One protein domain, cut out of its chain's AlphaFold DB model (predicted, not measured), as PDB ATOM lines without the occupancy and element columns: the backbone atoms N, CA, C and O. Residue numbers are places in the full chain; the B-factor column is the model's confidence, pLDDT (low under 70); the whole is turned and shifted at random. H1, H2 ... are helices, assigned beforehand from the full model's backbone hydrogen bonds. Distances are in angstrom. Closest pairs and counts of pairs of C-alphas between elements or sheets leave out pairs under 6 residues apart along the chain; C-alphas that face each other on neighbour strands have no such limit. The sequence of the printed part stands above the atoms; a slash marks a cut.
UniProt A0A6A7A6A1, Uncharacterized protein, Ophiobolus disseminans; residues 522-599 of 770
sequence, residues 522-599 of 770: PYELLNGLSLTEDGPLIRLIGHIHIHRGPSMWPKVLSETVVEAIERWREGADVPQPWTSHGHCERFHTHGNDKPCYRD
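This is residues 522 to 599 of the 770 residues of an uncharacterized protein of Ophiobolus disseminans (UniProt A0A6A7A6A1). Two helices of equal length, H1 and H2, cross near their middles at about a right angle, and a short third helix, H3, meets H1 near its beginning to make a corner, well away from H2. Long stretches with no named element make up much of the rest, and residues 547 to 552, of which 547 belongs to H1, stick out. The printed part has 78 residues with three named helices, in the order H1, H2, H3, and no named strand; the class is all helix, though under half of the residues, 34 of 78, are in named elements. The whole is compact, with a radius of gyration of the C-alphas of 13.1 A, and the C-alphas span 39 by 26 by 19 A.

Begin with H1, residues 535 to 547, and look at Gly 542. There H1 touches H2, residues 559 to 571: the closest C-alphas, those of Gly 542 and Ile 565, are 5.8 A apart. Their lines stand about perpendicular, at 79 degrees, and H1 touches H2 with residues 538 to 543 alone. Now go back to Pro 536, where H1 touches H3, residues 580 to 587: the closest C-alphas, those of Pro 536 and Phe 587, are 4.5 A apart. These lines are about perpendicular too, at 82 degrees, and H1 touches H3 with residues 536 to 540 alone. H2 and H3 are apart. In H1 every O i to N i+4 pair is within hydrogen-bond range; in H2 it is 8 of 9 pairs and in H3 3 of 4.

Find C-alpha 535 at (9.111, -17.965, 39.618); from there H1 runs 18.0 A to C-alpha 547 at (-7.870, -23.480, 41.913). H2 begins at C-alpha 559, (4.749, -25.622, 27.254), and is 18.5 A long from first to last C-alpha. H3 is shorter, 10.5 A, and ends at C-alpha 587, (5.444, -16.733, 46.857).

The two C-alphas farthest apart, those of Lys 555 and Asp 599, are 39.1 A from each other. The printed part has no cut. The link from H1 to H2 is long, with 11 residues, and the one from H2 to H3 is short, with 8. Look before H1 for residues 522 to 534 and after H3 for residues 588 to 599, two long stretches with no named element. The mean pLDDT of the printed part is 76.5; it is under 70 at residues 549 to 551, 570 to 582, 591 to 594 and 599.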
ATOM      1  N   PRO A 522      -3.017 -12.398  33.866       81.00
ATOM      2  CA  PRO A 522      -2.204 -11.936  32.741       81.00
ATOM      3  C   PRO A 522      -1.338 -13.077  32.182       81.00
ATOM      4  O   PRO A 522      -0.120 -13.100  32.354       81.00
ATOM      5  N   TYR A 523      -1.960 -14.062  31.532       83.44
ATOM      6  CA  TYR A 523      -1.251 -15.227  30.982       83.44
ATOM      7  C   TYR A 523      -0.235 -14.846  29.899       83.44
ATOM      8  O   TYR A 523       0.806 -15.482  29.774       83.44
ATOM      9  N   GLU A 524      -0.524 -13.786  29.149       79.88
ATOM     10  CA  GLU A 524       0.313 -13.222  28.091       79.88
ATOM     11  C   GLU A 524       1.712 -12.848  28.614       79.88
ATOM     12  O   GLU A 524       2.702 -13.056  27.916       79.88
ATOM     13  N   LEU A 525       1.791 -12.357  29.859       81.44
ATOM     14  CA  LEU A 525       3.033 -11.944  30.516       81.44
ATOM     15  C   LEU A 525       3.956 -13.136  30.809       81.44
ATOM     16  O   LEU A 525       5.163 -13.039  30.606       81.44
ATOM     17  N   LEU A 526       3.399 -14.271  31.256       86.25
ATOM     18  CA  LEU A 526       4.175 -15.374  31.846       86.25
ATOM     19  C   LEU A 526       5.233 -15.978  30.912       86.25
ATOM     20  O   LEU A 526       6.195 -16.569  31.391       86.25
ATOM     21  N   ASN A 527       5.070 -15.844  29.594       85.06
ATOM     22  CA  ASN A 527       6.029 -16.348  28.607       85.06
ATOM     23  C   ASN A 527       7.313 -15.512  28.499       85.06
ATOM     24  O   ASN A 527       8.313 -16.028  28.008       85.06
ATOM     25  N   GLY A 528       7.273 -14.236  28.896       81.81
ATOM     26  CA  GLY A 528       8.441 -13.348  28.909       81.81
ATOM     27  C   GLY A 528       9.205 -13.361  30.235       81.81
ATOM     28  O   GLY A 528      10.263 -12.749  30.325       81.81
ATOM     29  N   LEU A 529       8.668 -14.038  31.255       86.88
ATOM     30  CA  LEU A 529       9.196 -14.029  32.617       86.88
ATOM     31  C   LEU A 529      10.300 -15.072  32.841       86.88
ATOM     32  O   LEU A 529      10.279 -16.185  32.305       86.88
ATOM     33  N   SER A 530      11.243 -14.724  33.712       88.69
ATOM     34  CA  SER A 530      12.326 -15.584  34.173       88.69
ATOM     35  C   SER A 530      11.788 -16.685  35.088       88.69
ATOM     36  O   SER A 530      11.314 -16.424  36.192       88.69
ATOM     37  N   LEU A 531      11.902 -17.952  34.672       86.44
ATOM     38  CA  LEU A 531      11.451 -19.100  35.479       86.44
ATOM     39  C   LEU A 531      12.151 -19.196  36.852       86.44
ATOM     40  O   LEU A 531      11.655 -19.890  37.741       86.44
ATOM     41  N   THR A 532      13.299 -18.533  37.015       84.25
ATOM     42  CA  THR A 532      14.087 -18.480  38.252       84.25
ATOM     43  C   THR A 532      13.803 -17.240  39.094       84.25
ATOM     44  O   THR A 532      13.556 -17.392  40.287       84.25
ATOM     45  N   GLU A 533      13.812 -16.037  38.510       84.19
ATOM     46  CA  GLU A 533      13.642 -14.783  39.271       84.19
ATOM     47  C   GLU A 533      12.163 -14.428  39.479       84.19
ATOM     48  O   GLU A 533      11.765 -14.020  40.568       84.19
ATOM     49  N   ASP A 534      11.328 -14.670  38.468       88.12
ATOM     50  CA  ASP A 534       9.889 -14.370  38.473       88.12
ATOM     51  C   ASP A 534       9.035 -15.607  38.812       88.12
ATOM     52  O   ASP A 534       7.800 -15.562  38.854       88.12
ATOM     53  N   GLY A 535       9.703 -16.724  39.122       87.62
ATOM     54  CA  GLY A 535       9.111 -17.965  39.618       87.62
ATOM     55  C   GLY A 535       8.026 -17.778  40.693       87.62
ATOM     56  O   GLY A 535       7.015 -18.479  40.620       87.62
ATOM     57  N   PRO A 536       8.139 -16.848  41.666       88.06
ATOM     58  CA  PRO A 536       7.065 -16.572  42.621       88.06
ATOM     59  C   PRO A 536       5.737 -16.139  41.975       88.06
ATOM     60  O   PRO A 536       4.699 -16.733  42.282       88.06
ATOM     61  N   LEU A 537       5.769 -15.197  41.026       90.19
ATOM     62  CA  LEU A 537       4.579 -14.710  40.315       90.19
ATOM     63  C   LEU A 537       3.991 -15.793  39.396       90.19
ATOM     64  O   LEU A 537       2.775 -15.999  39.366       90.19
ATOM     65  N   ILE A 538       4.856 -16.537  38.697       90.12
ATOM     66  CA  ILE A 538       4.461 -17.665  37.838       90.12
ATOM     67  C   ILE A 538       3.734 -18.742  38.664       90.12
ATOM     68  O   ILE A 538       2.662 -19.214  38.272       90.12
ATOM     69  N   ARG A 539       4.272 -19.094  39.842       88.19
ATOM     70  CA  ARG A 539       3.651 -20.044  40.785       88.19
ATOM     71  C   ARG A 539       2.311 -19.533  41.309       88.19
ATOM     72  O   ARG A 539       1.370 -20.322  41.381       88.19
ATOM     73  N   LEU A 540       2.191 -18.242  41.633       88.56
ATOM     74  CA  LEU A 540       0.933 -17.647  42.093       88.56
ATOM     75  C   LEU A 540      -0.157 -17.700  41.014       88.56
ATOM     76  O   LEU A 540      -1.229 -18.254  41.253       88.56
ATOM     77  N   ILE A 541       0.111 -17.184  39.813       88.88
ATOM     78  CA  ILE A 541      -0.874 -17.174  38.717       88.88
ATOM     79  C   ILE A 541      -1.255 -18.610  38.318       88.88
ATOM     80  O   ILE A 541      -2.434 -18.901  38.098       88.88
ATOM     81  N   GLY A 542      -0.289 -19.532  38.328       87.06
ATOM     82  CA  GLY A 542      -0.530 -20.965  38.179       87.06
ATOM     83  C   GLY A 542      -1.435 -21.559  39.264       87.06
ATOM     84  O   GLY A 542      -2.358 -22.313  38.951       87.06
ATOM     85  N   HIS A 543      -1.223 -21.194  40.531       84.50
ATOM     86  CA  HIS A 543      -2.044 -21.636  41.659       84.50
ATOM     87  C   HIS A 543      -3.499 -21.161  41.535       84.50
ATOM     88  O   HIS A 543      -4.415 -21.976  41.659       84.50
ATOM     89  N   ILE A 544      -3.712 -19.877  41.214       84.44
ATOM     90  CA  ILE A 544      -5.052 -19.303  41.008       84.44
ATOM     91  C   ILE A 544      -5.749 -19.996  39.827       84.44
ATOM     92  O   ILE A 544      -6.907 -20.402  39.950       84.44
ATOM     93  N   HIS A 545      -5.039 -20.206  38.707       83.81
ATOM     94  CA  HIS A 545      -5.572 -20.935  37.553       83.81
ATOM     95  C   HIS A 545      -6.044 -22.339  37.950       83.81
ATOM     96  O   HIS A 545      -7.205 -22.671  37.736       83.81
ATOM     97  N   ILE A 546      -5.184 -23.137  38.594       80.00
ATOM     98  CA  ILE A 546      -5.515 -24.504  39.031       80.00
ATOM     99  C   ILE A 546      -6.712 -24.508  39.996       80.00
ATOM    100  O   ILE A 546      -7.584 -25.372  39.882       80.00
ATOM    101  N   HIS A 547      -6.791 -23.547  40.923       77.69
ATOM    102  CA  HIS A 547      -7.870 -23.480  41.913       77.69
ATOM    103  C   HIS A 547      -9.239 -23.131  41.303       77.69
ATOM    104  O   HIS A 547     -10.265 -23.605  41.790       77.69
ATOM    105  N   ARG A 548      -9.285 -22.361  40.205       77.25
ATOM    106  CA  ARG A 548     -10.536 -22.077  39.470       77.25
ATOM    107  C   ARG A 548     -11.108 -23.297  38.723       77.25
ATOM    108  O   ARG A 548     -12.223 -23.234  38.213       77.25
ATOM    109  N   GLY A 549     -10.376 -24.412  38.652       63.44
ATOM    110  CA  GLY A 549     -10.809 -25.656  38.004       63.44
ATOM    111  C   GLY A 549     -10.987 -25.676  36.466       63.44
ATOM    112  O   GLY A 549     -11.742 -26.537  36.001       63.44
ATOM    113  N   PRO A 550     -10.348 -24.814  35.643       65.62
ATOM    114  CA  PRO A 550     -10.321 -24.998  34.193       65.62
ATOM    115  C   PRO A 550      -9.596 -26.306  33.840       65.62
ATOM    116  O   PRO A 550      -8.608 -26.690  34.462       65.62
ATOM    117  N   SER A 551     -10.088 -27.013  32.823       60.31
ATOM    118  CA  SER A 551      -9.576 -28.339  32.444       60.31
ATOM    119  C   SER A 551      -8.399 -28.319  31.461       60.31
ATOM    120  O   SER A 551      -7.889 -29.384  31.114       60.31
ATOM    121  N   MET A 552      -7.991 -27.139  30.986       74.19
ATOM    122  CA  MET A 552      -6.876 -26.923  30.060       74.19
ATOM    123  C   MET A 552      -6.271 -25.534  30.286       74.19
ATOM    124  O   MET A 552      -7.012 -24.562  30.457       74.19
ATOM    125  N   TRP A 553      -4.944 -25.440  30.187       82.81
ATOM    126  CA  TRP A 553      -4.219 -24.171  30.162       82.81
ATOM    127  C   TRP A 553      -4.609 -23.306  28.946       82.81
ATOM    128  O   TRP A 553      -4.973 -23.845  27.891       82.81
ATOM    129  N   PRO A 554      -4.528 -21.964  29.041       83.12
ATOM    130  CA  PRO A 554      -4.759 -21.082  27.905       83.12
ATOM    131  C   PRO A 554      -3.721 -21.330  26.808       83.12
ATOM    132  O   PRO A 554      -2.526 -21.370  27.081       83.12
ATOM    133  N   LYS A 555      -4.163 -21.407  25.546       82.69
ATOM    134  CA  LYS A 555      -3.300 -21.654  24.366       82.69
ATOM    135  C   LYS A 555      -2.211 -20.601  24.116       82.69
ATOM    136  O   LYS A 555      -1.412 -20.773  23.203       82.69
ATOM    137  N   VAL A 556      -2.242 -19.499  24.862       82.25
ATOM    138  CA  VAL A 556      -1.235 -18.436  24.834       82.25
ATOM    139  C   VAL A 556       0.007 -18.846  25.632       82.25
ATOM    140  O   VAL A 556       1.101 -18.414  25.287       82.25
ATOM    141  N   LEU A 557      -0.123 -19.694  26.661       85.56
ATOM    142  CA  LEU A 557       1.014 -20.150  27.462       85.56
ATOM    143  C   LEU A 557       1.900 -21.133  26.692       85.56
ATOM    144  O   LEU A 557       1.420 -22.034  26.002       85.56
ATOM    145  N   SER A 558       3.206 -20.977  26.876       86.50
ATOM    146  CA  SER A 558       4.223 -21.915  26.419       86.50
ATOM    147  C   SER A 558       4.246 -23.192  27.265       86.50
ATOM    148  O   SER A 558       3.995 -23.179  28.473       86.50
ATOM    149  N   GLU A 559       4.606 -24.303  26.622       87.44
ATOM    150  CA  GLU A 559       4.749 -25.622  27.254       87.44
ATOM    151  C   GLU A 559       5.747 -25.591  28.426       87.44
ATOM    152  O   GLU A 559       5.484 -26.170  29.475       87.44
ATOM    153  N   THR A 560       6.831 -24.813  28.315       88.44
ATOM    154  CA  THR A 560       7.848 -24.650  29.367       88.44
ATOM    155  C   THR A 560       7.310 -23.976  30.637       88.44
ATOM    156  O   THR A 560       7.660 -24.389  31.743       88.44
ATOM    157  N   VAL A 561       6.449 -22.959  30.503       88.19
ATOM    158  CA  VAL A 561       5.796 -22.294  31.648       88.19
ATOM    159  C   VAL A 561       4.786 -23.237  32.303       88.19
ATOM    160  O   VAL A 561       4.759 -23.356  33.527       88.19
ATOM    161  N   VAL A 562       4.002 -23.958  31.495       88.38
ATOM    162  CA  VAL A 562       3.059 -24.979  31.981       88.38
ATOM    163  C   VAL A 562       3.793 -26.078  32.757       88.38
ATOM    164  O   VAL A 562       3.436 -26.353  33.904       88.38
ATOM    165  N   GLU A 563       4.870 -26.639  32.199       86.31
ATOM    166  CA  GLU A 563       5.720 -27.618  32.884       86.31
ATOM    167  C   GLU A 563       6.273 -27.092  34.215       86.31
ATOM    168  O   GLU A 563       6.336 -27.843  35.188       86.31
ATOM    169  N   ALA A 564       6.708 -25.830  34.278       86.19
ATOM    170  CA  ALA A 564       7.257 -25.246  35.501       86.19
ATOM    171  C   ALA A 564       6.202 -25.169  36.618       86.19
ATOM    172  O   ALA A 564       6.484 -25.531  37.765       86.19
ATOM    173  N   ILE A 565       4.975 -24.765  36.277       86.69
ATOM    174  CA  ILE A 565       3.850 -24.688  37.216       86.69
ATOM    175  C   ILE A 565       3.413 -26.087  37.671       86.69
ATOM    176  O   ILE A 565       3.209 -26.307  38.867       86.69
ATOM    177  N   GLU A 566       3.289 -27.049  36.753       84.56
ATOM    178  CA  GLU A 566       2.867 -28.414  37.092       84.56
ATOM    179  C   GLU A 566       3.928 -29.153  37.918       84.56
ATOM    180  O   GLU A 566       3.598 -29.760  38.937       84.56
ATOM    181  N   ARG A 567       5.215 -28.996  37.587       82.25
ATOM    182  CA  ARG A 567       6.343 -29.532  38.365       82.25
ATOM    183  C   ARG A 567       6.428 -28.936  39.773       82.25
ATOM    184  O   ARG A 567       6.768 -29.648  40.715       82.25
ATOM    185  N   TRP A 568       6.103 -27.651  39.945       80.12
ATOM    186  CA  TRP A 568       5.966 -27.056  41.279       80.12
ATOM    187  C   TRP A 568       4.766 -27.639  42.036       80.12
ATOM    188  O   TRP A 568       4.904 -28.028  43.196       80.12
ATOM    189  N   ARG A 569       3.606 -27.753  41.376       76.19
ATOM    190  CA  ARG A 569       2.377 -28.318  41.954       76.19
ATOM    191  C   ARG A 569       2.594 -29.738  42.485       76.19
ATOM    192  O   ARG A 569       2.130 -30.035  43.581       76.19
ATOM    193  N   GLU A 570       3.306 -30.589  41.747       67.50
ATOM    194  CA  GLU A 570       3.643 -31.960  42.166       67.50
ATOM    195  C   GLU A 570       4.530 -32.017  43.424       67.50
ATOM    196  O   GLU A 570       4.476 -32.997  44.165       67.50
ATOM    197  N   GLY A 571       5.317 -30.970  43.701       60.12
ATOM    198  CA  GLY A 571       6.123 -30.847  44.920       60.12
ATOM    199  C   GLY A 571       5.427 -30.145  46.095       60.12
ATOM    200  O   GLY A 571       5.924 -30.201  47.217       60.12
ATOM    201  N   ALA A 572       4.290 -29.479  45.876       59.34
ATOM    202  CA  ALA A 572       3.682 -28.543  46.830       59.34
ATOM    203  C   ALA A 572       2.736 -29.190  47.875       59.34
ATOM    204  O   ALA A 572       1.833 -28.518  48.385       59.34
ATOM    205  N   ASP A 573       2.943 -30.470  48.204       49.19
ATOM    206  CA  ASP A 573       2.021 -31.359  48.940       49.19
ATOM    207  C   ASP A 573       1.932 -31.060  50.460       49.19
ATOM    208  O   ASP A 573       2.337 -31.848  51.316       49.19
ATOM    209  N   VAL A 574       1.424 -29.869  50.805       48.44
ATOM    210  CA  VAL A 574       1.239 -29.371  52.183       48.44
ATOM    211  C   VAL A 574      -0.193 -28.834  52.359       48.44
ATOM    212  O   VAL A 574      -0.627 -28.019  51.538       48.44
ATOM    213  N   PRO A 575      -0.941 -29.239  53.407       45.28
ATOM    214  CA  PRO A 575      -2.305 -28.760  53.642       45.28
ATOM    215  C   PRO A 575      -2.395 -27.274  54.019       45.28
ATOM    216  O   PRO A 575      -1.537 -26.741  54.716       45.28
ATOM    217  N   GLN A 576      -3.513 -26.647  53.650       48.81
ATOM    218  CA  GLN A 576      -3.977 -25.382  54.236       48.81
ATOM    219  C   GLN A 576      -4.448 -25.599  55.699       48.81
ATOM    220  O   GLN A 576      -4.852 -26.719  56.030       48.81
ATOM    221  N   PRO A 577      -4.480 -24.571  56.576       47.09
ATOM    222  CA  PRO A 577      -4.225 -23.145  56.331       47.09
ATOM    223  C   PRO A 577      -2.738 -22.772  56.291       47.09
ATOM    224  O   PRO A 577      -1.890 -23.433  56.883       47.09
ATOM    225  N   TRP A 578      -2.449 -21.668  55.605       56.88
ATOM    226  CA  TRP A 578      -1.108 -21.125  55.415       56.88
ATOM    227  C   TRP A 578      -0.693 -20.313  56.654       56.88
ATOM    228  O   TRP A 578      -1.463 -19.485  57.140       56.88
ATOM    229  N   THR A 579       0.522 -20.526  57.160       56.00
ATOM    230  CA  THR A 579       1.190 -19.565  58.056       56.00
ATOM    231  C   THR A 579       1.895 -18.498  57.217       56.00
ATOM    232  O   THR A 579       2.189 -18.747  56.049       56.00
ATOM    233  N   SER A 580       2.230 -17.338  57.798       56.16
ATOM    234  CA  SER A 580       3.050 -16.319  57.115       56.16
ATOM    235  C   SER A 580       4.358 -16.910  56.576       56.16
ATOM    236  O   SER A 580       4.695 -16.727  55.415       56.16
ATOM    237  N   HIS A 581       5.033 -17.732  57.379       54.97
ATOM    238  CA  HIS A 581       6.268 -18.418  56.992       54.97
ATOM    239  C   HIS A 581       6.090 -19.339  55.763       54.97
ATOM    240  O   HIS A 581       6.905 -19.322  54.846       54.97
ATOM    241  N   GLY A 582       4.983 -20.092  55.700       63.78
ATOM    242  CA  GLY A 582       4.646 -20.944  54.550       63.78
ATOM    243  C   GLY A 582       4.127 -20.183  53.321       63.78
ATOM    244  O   GLY A 582       3.925 -20.789  52.270       63.78
ATOM    245  N   HIS A 583       3.895 -18.874  53.442       72.38
ATOM    246  CA  HIS A 583       3.610 -17.983  52.318       72.38
ATOM    247  C   HIS A 583       4.918 -17.493  51.677       72.38
ATOM    248  O   HIS A 583       5.096 -17.678  50.473       72.38
ATOM    249  N   CYS A 584       5.873 -16.997  52.475       75.12
ATOM    250  CA  CYS A 584       7.169 -16.505  51.984       75.12
ATOM    251  C   CYS A 584       7.963 -17.590  51.233       75.12
ATOM    252  O   CYS A 584       8.425 -17.367  50.116       75.12
ATOM    253  N   GLU A 585       8.013 -18.815  51.775       72.38
ATOM    254  CA  GLU A 585       8.637 -19.988  51.130       72.38
ATOM    255  C   GLU A 585       8.103 -20.265  49.704       72.38
ATOM    256  O   GLU A 585       8.810 -20.815  48.854       72.38
ATOM    257  N   ARG A 586       6.844 -19.901  49.426       74.44
ATOM    258  CA  ARG A 586       6.126 -20.253  48.191       74.44
ATOM    259  C   ARG A 586       6.020 -19.106  47.194       74.44
ATOM    260  O   ARG A 586       6.108 -19.350  45.988       74.44
ATOM    261  N   PHE A 587       5.815 -17.885  47.678       82.31
ATOM    262  CA  PHE A 587       5.444 -16.733  46.857       82.31
ATOM    263  C   PHE A 587       6.374 -15.524  46.999       82.31
ATOM    264  O   PHE A 587       6.111 -14.508  46.365       82.31
ATOM    265  N   HIS A 588       7.504 -15.652  47.702       85.81
ATOM    266  CA  HIS A 588       8.572 -14.646  47.692       85.81
ATOM    267  C   HIS A 588       9.864 -15.163  47.046       85.81
ATOM    268  O   HIS A 588      10.122 -16.367  46.975       85.81
ATOM    269  N   THR A 589      10.675 -14.230  46.553       81.75
ATOM    270  CA  THR A 589      12.000 -14.445  45.950       81.75
ATOM    271  C   THR A 589      13.055 -14.837  46.985       81.75
ATOM    272  O   THR A 589      13.938 -15.638  46.691       81.75
ATOM    273  N   HIS A 590      12.955 -14.308  48.209       74.44
ATOM    274  CA  HIS A 590      13.923 -14.540  49.287       74.44
ATOM    275  C   HIS A 590      13.744 -15.876  50.034       74.44
ATOM    276  O   HIS A 590      14.657 -16.312  50.742       74.44
ATOM    277  N   GLY A 591      12.587 -16.532  49.884       69.12
ATOM    278  CA  GLY A 591      12.281 -17.827  50.494       69.12
ATOM    279  C   GLY A 591      12.494 -17.841  52.011       69.12
ATOM    280  O   GLY A 591      11.841 -17.100  52.739       69.12
ATOM    281  N   ASN A 592      13.415 -18.691  52.477       62.59
ATOM    282  CA  ASN A 592      13.775 -18.834  53.895       62.59
ATOM    283  C   ASN A 592      15.162 -18.236  54.237       62.59
ATOM    284  O   ASN A 592      15.598 -18.339  55.384       62.59
ATOM    285  N   ASP A 593      15.877 -17.653  53.264       65.12
ATOM    286  CA  ASP A 593      17.305 -17.303  53.397       65.12
ATOM    287  C   ASP A 593      17.555 -15.867  53.901       65.12
ATOM    288  O   ASP A 593      18.680 -15.518  54.270       65.12
ATOM    289  N   LYS A 594      16.513 -15.027  53.944       68.44
ATOM    290  CA  LYS A 594      16.522 -13.666  54.511       68.44
ATOM    291  C   LYS A 594      15.242 -13.417  55.329       68.44
ATOM    292  O   LYS A 594      14.246 -14.098  55.084       68.44
ATOM    293  N   PRO A 595      15.227 -12.445  56.264       72.25
ATOM    294  CA  PRO A 595      13.990 -11.964  56.880       72.25
ATOM    295  C   PRO A 595      13.005 -11.448  55.824       72.25
ATOM    296  O   PRO A 595      13.422 -10.823  54.848       72.25
ATOM    297  N   CYS A 596      11.709 -11.676  56.031       79.19
ATOM    298  CA  CYS A 596      10.674 -11.154  55.146       79.19
ATOM    299  C   CYS A 596      10.378  -9.683  55.474       79.19
ATOM    300  O   CYS A 596      10.303  -9.309  56.644       79.19
ATOM    301  N   TYR A 597      10.112  -8.856  54.460       79.38
ATOM    302  CA  TYR A 597       9.677  -7.463  54.650       79.38
ATOM    303  C   TYR A 597       8.394  -7.358  55.502       79.38
ATOM    304  O   TYR A 597       8.216  -6.404  56.255       79.38
ATOM    305  N   ARG A 598       7.528  -8.386  55.477       76.62
ATOM    306  CA  ARG A 598       6.327  -8.461  56.331       76.62
ATOM    307  C   ARG A 598       6.651  -8.568  57.828       76.62
ATOM    308  O   ARG A 598       5.820  -8.177  58.643       76.62
ATOM    309  N   ASP A 599       7.839  -9.054  58.197       69.88
ATOM    310  CA  ASP A 599       8.279  -9.162  59.595       69.88
ATOM    311  C   ASP A 599       8.863  -7.838  60.140       69.88
ATOM    312  O   ASP A 599       8.928  -7.657  61.355       69.88
TER     313      ASP A 599